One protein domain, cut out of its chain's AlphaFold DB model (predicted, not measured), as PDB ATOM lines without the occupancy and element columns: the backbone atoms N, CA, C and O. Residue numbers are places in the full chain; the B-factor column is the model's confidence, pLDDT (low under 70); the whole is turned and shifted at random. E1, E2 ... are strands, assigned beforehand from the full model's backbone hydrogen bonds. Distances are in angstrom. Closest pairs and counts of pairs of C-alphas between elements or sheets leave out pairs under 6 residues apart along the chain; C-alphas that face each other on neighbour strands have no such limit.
ATOM      1  N   ILE A   4     146.035 191.036 118.047       93.81
ATOM      2  CA  ILE A   4     146.540 190.553 116.771       93.81
ATOM      3  C   ILE A   4     147.886 191.226 116.526       93.81
ATOM      4  O   ILE A   4     147.977 192.454 116.492       93.81
ATOM      5  N   LEU A   5     148.920 190.409 116.350       94.81
ATOM      6  CA  LEU A   5     150.251 190.828 115.937       94.81
ATOM      7  C   LEU A   5     150.380 190.591 114.440       94.81
ATOM      8  O   LEU A   5     150.299 189.447 113.998       94.81
ATOM      9  N   LYS A   6     150.582 191.645 113.654       96.06
ATOM     10  CA  LYS A   6     150.782 191.545 112.206       96.06
ATOM     11  C   LYS A   6     152.183 191.997 111.838       96.06
ATOM     12  O   LYS A   6     152.533 193.146 112.089       96.06
ATOM     13  N   ASN A   7     152.960 191.126 111.204       97.25
ATOM     14  CA  ASN A   7     154.254 191.511 110.657       97.25
ATOM     15  C   ASN A   7     154.042 192.286 109.351       97.25
ATOM     16  O   ASN A   7     153.548 191.745 108.359       97.25
ATOM     17  N   THR A   8     154.390 193.568 109.371       96.62
ATOM     18  CA  THR A   8     154.305 194.479 108.223       96.62
ATOM     19  C   THR A   8     155.660 194.692 107.549       96.62
ATOM     20  O   THR A   8     155.749 195.468 106.601       96.62
ATOM     21  N   GLY A   9     156.718 194.050 108.048       94.19
ATOM     22  CA  GLY A   9     158.053 194.065 107.465       94.19
ATOM     23  C   GLY A   9     158.232 193.054 106.332       94.19
ATOM     24  O   GLY A   9     157.335 192.284 105.993       94.19
ATOM     25  N   THR A  10     159.433 193.065 105.752       95.44
ATOM     26  CA  THR A  10     159.859 192.152 104.677       95.44
ATOM     27  C   THR A  10     160.605 190.922 105.194       95.44
ATOM     28  O   THR A  10     160.819 189.974 104.442       95.44
ATOM     29  N   THR A  11     160.990 190.919 106.470       95.50
ATOM     30  CA  THR A  11     161.703 189.830 107.146       95.50
ATOM     31  C   THR A  11     160.871 189.257 108.286       95.50
ATOM     32  O   THR A  11     159.894 189.859 108.735       95.50
ATOM     33  N   THR A  12     161.229 188.058 108.743       96.00
ATOM     34  CA  THR A  12     160.591 187.423 109.897       96.00
ATOM     35  C   THR A  12     160.758 188.285 111.145       96.00
ATOM     36  O   THR A  12     161.869 188.687 111.474       96.00
ATOM     37  N   ALA A  13     159.657 188.528 111.853       97.00
ATOM     38  CA  ALA A  13     159.646 189.275 113.101       97.00
ATOM     39  C   ALA A  13     159.571 188.321 114.295       97.00
ATOM     40  O   ALA A  13     158.830 187.332 114.257       97.00
ATOM     41  N   ARG A  14     160.290 188.643 115.373       96.75
ATOM     42  CA  ARG A  14     160.151 187.967 116.665       96.75
ATOM     43  C   ARG A  14     159.550 188.919 117.685       96.75
ATOM     44  O   ARG A  14     159.950 190.075 117.800       96.75
ATOM     45  N   VAL A  15     158.572 188.420 118.426       95.75
ATOM     46  CA  VAL A  15     157.934 189.130 119.530       95.75
ATOM     47  C   VAL A  15     158.095 188.285 120.783       95.75
ATOM     48  O   VAL A  15     157.712 187.117 120.814       95.75
ATOM     49  N   PHE A  16     158.683 188.875 121.812       96.06
ATOM     50  CA  PHE A  16     158.924 188.249 123.100       96.06
ATOM     51  C   PHE A  16     157.731 188.515 124.011       96.06
ATOM     52  O   PHE A  16     157.387 189.664 124.280       96.06
ATOM     53  N   GLY A  17     157.080 187.447 124.448       93.75
ATOM     54  CA  GLY A  17     156.004 187.491 125.424       93.75
ATOM     55  C   GLY A  17     156.500 187.293 126.857       93.75
ATOM     56  O   GLY A  17     157.696 187.097 127.100       93.75
ATOM     57  N   PRO A  18     155.577 187.302 127.832       92.69
ATOM     58  CA  PRO A  18     155.918 187.038 129.222       92.69
ATOM     59  C   PRO A  18     156.489 185.622 129.383       92.69
ATOM     60  O   PRO A  18     156.223 184.726 128.580       92.69
ATOM     61  N   THR A  19     157.267 185.399 130.444       90.75
ATOM     62  CA  THR A  19     157.812 184.073 130.814       90.75
ATOM     63  C   THR A  19     158.689 183.397 129.746       90.75
ATOM     64  O   THR A  19     158.847 182.182 129.754       90.75
ATOM     65  N   GLY A  20     159.283 184.172 128.831       90.12
ATOM     66  CA  GLY A  20     160.189 183.648 127.803       90.12
ATOM     67  C   GLY A  20     159.492 183.087 126.562       90.12
ATOM     68  O   GLY A  20     160.130 182.403 125.766       90.12
ATOM     69  N   ALA A  21     158.200 183.372 126.368       93.81
ATOM     70  CA  ALA A  21     157.509 183.014 125.133       93.81
ATOM     71  C   ALA A  21     158.112 183.765 123.932       93.81
ATOM     72  O   ALA A  21     158.313 184.977 123.992       93.81
ATOM     73  N   ILE A  22     158.356 183.063 122.823       95.62
ATOM     74  CA  ILE A  22     158.846 183.658 121.573       95.62
ATOM     75  C   ILE A  22     157.812 183.403 120.482       95.62
ATOM     76  O   ILE A  22     157.544 182.258 120.121       95.62
ATOM     77  N   ILE A  23     157.236 184.477 119.954       95.38
ATOM     78  CA  ILE A  23     156.259 184.444 118.869       95.38
ATOM     79  C   ILE A  23     156.981 184.860 117.592       95.38
ATOM     80  O   ILE A  23     157.472 185.983 117.484       95.38
ATOM     81  N   VAL A  24     157.052 183.952 116.625       96.50
ATOM     82  CA  VAL A  24     157.692 184.191 115.329       96.50
ATOM     83  C   VAL A  24     156.606 184.417 114.285       96.50
ATOM     84  O   VAL A  24     155.689 183.608 114.163       96.50
ATOM     85  N   ILE A  25     156.695 185.522 113.546       96.81
ATOM     86  CA  ILE A  25     155.682 185.930 112.570       96.81
ATOM     87  C   ILE A  25     156.363 186.159 111.223       96.81
ATOM     88  O   ILE A  25     157.205 187.049 111.080       96.81
ATOM     89  N   GLU A  26     155.997 185.367 110.221       96.88
ATOM     90  CA  GLU A  26     156.487 185.534 108.849       96.88
ATOM     91  C   GLU A  26     156.012 186.862 108.223       96.88
ATOM     92  O   GLU A  26     154.967 187.391 108.621       96.88
ATOM     93  N   PRO A  27     156.737 187.400 107.225       96.94
ATOM     94  CA  PRO A  27     156.341 188.611 106.507       96.94
ATOM     95  C   PRO A  27     154.895 188.561 106.000       96.94
ATOM     96  O   PRO A  27     154.462 187.592 105.376       96.94
ATOM     97  N   GLY A  28     154.124 189.615 106.276       95.56
ATOM     98  CA  GLY A  28     152.729 189.738 105.846       95.56
ATOM     99  C   GLY A  28     151.729 188.855 106.601       95.56
ATOM    100  O   GLY A  28     150.525 188.956 106.345       95.56
ATOM    101  N   LYS A  29     152.178 188.008 107.536       96.50
ATOM    102  CA  LYS A  29     151.301 187.163 108.355       96.50
ATOM    103  C   LYS A  29     150.866 187.873 109.633       96.50
ATOM    104  O   LYS A  29     151.483 188.835 110.093       96.50
ATOM    105  N   GLY A  30     149.769 187.378 110.199       94.56
ATOM    106  CA  GLY A  30     149.252 187.807 111.489       94.56
ATOM    107  C   GLY A  30     149.013 186.619 112.411       94.56
ATOM    108  O   GLY A  30     148.601 185.558 111.949       94.56
ATOM    109  N   VAL A  31     149.268 186.812 113.701       94.12
ATOM    110  CA  VAL A  31     149.050 185.818 114.755       94.12
ATOM    111  C   VAL A  31     148.228 186.461 115.865       94.12
ATOM    112  O   VAL A  31     148.506 187.582 116.289       94.12
ATOM    113  N   GLU A  32     147.207 185.752 116.333       93.69
ATOM    114  CA  GLU A  32     146.439 186.155 117.507       93.69
ATOM    115  C   GLU A  32     147.085 185.581 118.768       93.69
ATOM    116  O   GLU A  32     147.377 184.388 118.839       93.69
ATOM    117  N   VAL A  33     147.307 186.434 119.767       92.00
ATOM    118  CA  VAL A  33     147.909 186.045 121.043       92.00
ATOM    119  C   VAL A  33     147.049 186.511 122.210       92.00
ATOM    120  O   VAL A  33     146.417 187.567 122.166       92.00
ATOM    121  N   SER A  34     147.039 185.723 123.284       92.25
ATOM    122  CA  SER A  34     146.299 186.028 124.519       92.25
ATOM    123  C   SER A  34     147.149 186.833 125.506       92.25
ATOM    124  O   SER A  34     147.212 186.513 126.690       92.25
ATOM    125  N   TYR A  35     147.822 187.867 125.004       90.50
ATOM    126  CA  TYR A  35     148.649 188.784 125.786       90.50
ATOM    127  C   TYR A  35     148.181 190.217 125.565       90.50
ATOM    128  O   TYR A  35     147.523 190.520 124.574       90.50
ATOM    129  N   THR A  36     148.534 191.107 126.483       90.62
ATOM    130  CA  THR A  36     148.349 192.549 126.285       90.62
ATOM    131  C   THR A  36     149.570 193.149 125.592       90.62
ATOM    132  O   THR A  36     150.676 192.628 125.732       90.62
ATOM    133  N   ALA A  37     149.404 194.270 124.884       89.88
ATOM    134  CA  ALA A  37     150.519 194.943 124.210       89.88
ATOM    135  C   ALA A  37     151.669 195.308 125.171       89.88
ATOM    136  O   ALA A  37     152.831 195.207 124.800       89.88
ATOM    137  N   ALA A  38     151.354 195.654 126.425       91.62
ATOM    138  CA  ALA A  38     152.342 195.995 127.453       91.62
ATOM    139  C   ALA A  38     153.203 194.805 127.918       91.62
ATOM    140  O   ALA A  38     154.258 195.003 128.510       91.62
ATOM    141  N   GLN A  39     152.752 193.570 127.679       92.75
ATOM    142  CA  GLN A  39     153.483 192.347 128.033       92.75
ATOM    143  C   GLN A  39     154.353 191.824 126.889       92.75
ATOM    144  O   GLN A  39     155.019 190.801 127.049       92.75
ATOM    145  N   LEU A  40     154.304 192.481 125.732       93.62
ATOM    146  CA  LEU A  40     155.027 192.078 124.543       93.62
ATOM    147  C   LEU A  40     156.186 193.029 124.282       93.62
ATOM    148  O   LEU A  40     156.055 194.242 124.413       93.62
ATOM    149  N   ASN A  41     157.305 192.464 123.850       95.56
ATOM    150  CA  ASN A  41     158.465 193.216 123.412       95.56
ATOM    151  C   ASN A  41     158.838 192.790 121.993       95.56
ATOM    152  O   ASN A  41     159.047 191.608 121.728       95.56
ATOM    153  N   VAL A  42     158.877 193.734 121.060       94.69
ATOM    154  CA  VAL A  42     159.191 193.451 119.655       94.69
ATOM    155  C   VAL A  42     160.707 193.466 119.476       94.69
ATOM    156  O   VAL A  42     161.383 194.349 120.002       94.69
ATOM    157  N   GLU A  43     161.252 192.487 118.753       95.12
ATOM    158  CA  GLU A  43     162.678 192.448 118.421       95.12
ATOM    159  C   GLU A  43     163.118 193.738 117.711       95.12
ATOM    160  O   GLU A  43     162.414 194.273 116.850       95.12
ATOM    161  N   ALA A  44     164.296 194.247 118.074       93.88
ATOM    162  CA  ALA A  44     164.827 195.469 117.486       93.88
ATOM    163  C   ALA A  44     164.977 195.324 115.961       93.88
ATOM    164  O   ALA A  44     165.556 194.359 115.470       93.88
ATOM    165  N   GLY A  45     164.457 196.301 115.215       92.00
ATOM    166  CA  GLY A  45     164.475 196.295 113.749       92.00
ATOM    167  C   GLY A  45     163.335 195.509 113.090       92.00
ATOM    168  O   GLY A  45     163.213 195.558 111.868       92.00
ATOM    169  N   ALA A  46     162.478 194.827 113.857       94.25
ATOM    170  CA  ALA A  46     161.270 194.207 113.322       94.25
ATOM    171  C   ALA A  46     160.117 195.220 113.189       94.25
ATOM    172  O   ALA A  46     159.958 196.128 114.004       94.25
ATOM    173  N   SER A  47     159.266 195.016 112.181       95.56
ATOM    174  CA  SER A  47     158.101 195.866 111.903       95.56
ATOM    175  C   SER A  47     156.809 195.103 112.189       95.56
ATOM    176  O   SER A  47     156.336 194.332 111.354       95.56
ATOM    177  N   VAL A  48     156.232 195.311 113.377       95.56
ATOM    178  CA  VAL A  48     155.009 194.626 113.827       95.56
ATOM    179  C   VAL A  48     153.933 195.639 114.209       95.56
ATOM    180  O   VAL A  48     154.160 196.527 115.025       95.56
ATOM    181  N   SER A  49     152.739 195.479 113.642       94.62
ATOM    182  CA  SER A  49     151.535 196.207 114.039       94.62
ATOM    183  C   SER A  49     150.769 195.411 115.096       94.62
ATOM    184  O   SER A  49     150.509 194.220 114.913       94.62
ATOM    185  N   ILE A  50     150.408 196.069 116.197       93.06
ATOM    186  CA  ILE A  50     149.664 195.477 117.311       93.06
ATOM    187  C   ILE A  50     148.253 196.058 117.302       93.06
ATOM    188  O   ILE A  50     148.083 197.272 117.358       93.06
ATOM    189  N   THR A  51     147.239 195.199 117.204       91.81
ATOM    190  CA  THR A  51     145.828 195.608 117.210       91.81
ATOM    191  C   THR A  51     145.080 194.893 118.323       91.81
ATOM    192  O   THR A  51     145.008 193.663 118.331       91.81
ATOM    193  N   ASP A  52     144.479 195.649 119.242       85.81
ATOM    194  CA  ASP A  52     143.577 195.076 120.232       85.81
ATOM    195  C   ASP A  52     142.324 194.534 119.558       85.81
ATOM    196  O   ASP A  52     141.595 195.256 118.868       85.81
ATOM    197  N   LYS A  53     142.013 193.267 119.828       74.56
ATOM    198  CA  LYS A  53     140.712 192.709 119.489       74.56
ATOM    199  C   LYS A  53     139.732 193.189 120.560       74.56
ATOM    200  O   LYS A  53     139.315 192.440 121.442       74.56
TER     201      LYS A  53
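What this domain is: This is residues 4 to 53 of the 79 residues of an uncharacterized protein of Gallibacterium anatis 4895 (UniProt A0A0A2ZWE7). This is a small, loosely formed sandwich of short strands: a sheet of three, E4, E1 and E5, partly faces a two-stranded hairpin, E2 and E3, with the strands of the two sheets crossed at 47 degrees. A long stretch without a named element, residues 34 to 47, leads from E4 to E5, and its residues 41 to 42 pair beside E2. The printed part has 50 residues, with no named helix and five named strands, E1 to E5 along the chain. Both sheets are antiparallel, in the orders E4, E1, E5 and E2, E3; the class is all strand, though 21 of the 50 residues are in named strands. The whole is compact, with a radius of gyration of the C-alphas of 9.7 A and spans of 26 by 22 by 13 A.

How they stand to each other: Start at the inner strand of the larger sheet, E1, residues 4 to 7. Its antiparallel neighbour E5, residues 48 to 52, is an edge strand; look for N 6 and O 49 at 2.9 A and N 49 and O 6 at 2.8 A, within hydrogen-bond range. The other edge strand is E4, residues 30 to 33, antiparallel to E1 at 145 degrees, with N 31 and O 5 2.8 A apart. Now turn to the other sheet, the hairpin of E2, residues 13 to 16, and E3, residues 22 to 25, antiparallel at 156 degrees; here N 15 and O 23 are 2.8 A apart. The two sheets form a sandwich, two sheets face to face, with their facing parts 9.4 A centre to centre and their best planes 35 degrees apart. Between them, the closest C-alphas of E1 and E3 are those of Asn 7 and Ile 25, at 6.1 A, and those of E3 and E4 are Ile 25 and Val 31, at 7.0 A. E2 and E4 are apart, as are E3 and E5. Residues 15 to 16 of E2 pair antiparallel with residues 41 to 42.

Where its parts are: Find C-alpha 4 at (146.540, 190.553, 116.771), where E1 begins; it runs 9.9 A to C-alpha 7. E2 covers 10.1 A, and E3 and E4 9.8 A each. E5, the longest strand, runs 13.1 A from C-alpha 48 at (155.009, 194.626, 113.827) to C-alpha 52 at (143.577, 195.076, 120.232).

The domain as a whole: The two C-alphas farthest apart, those of Thr 10 and Thr 19, are 27.4 A apart, while the first and last printed, Ile 4 and Lys 53, are 6.8 A apart. The printed part has no cut. The link from E4 to E5, 14 residues, is long; those from E1 to E2, E2 to E3 and E3 to E4 are tight. The mean pLDDT of the printed part is 93.8, and no printed residue is under 70.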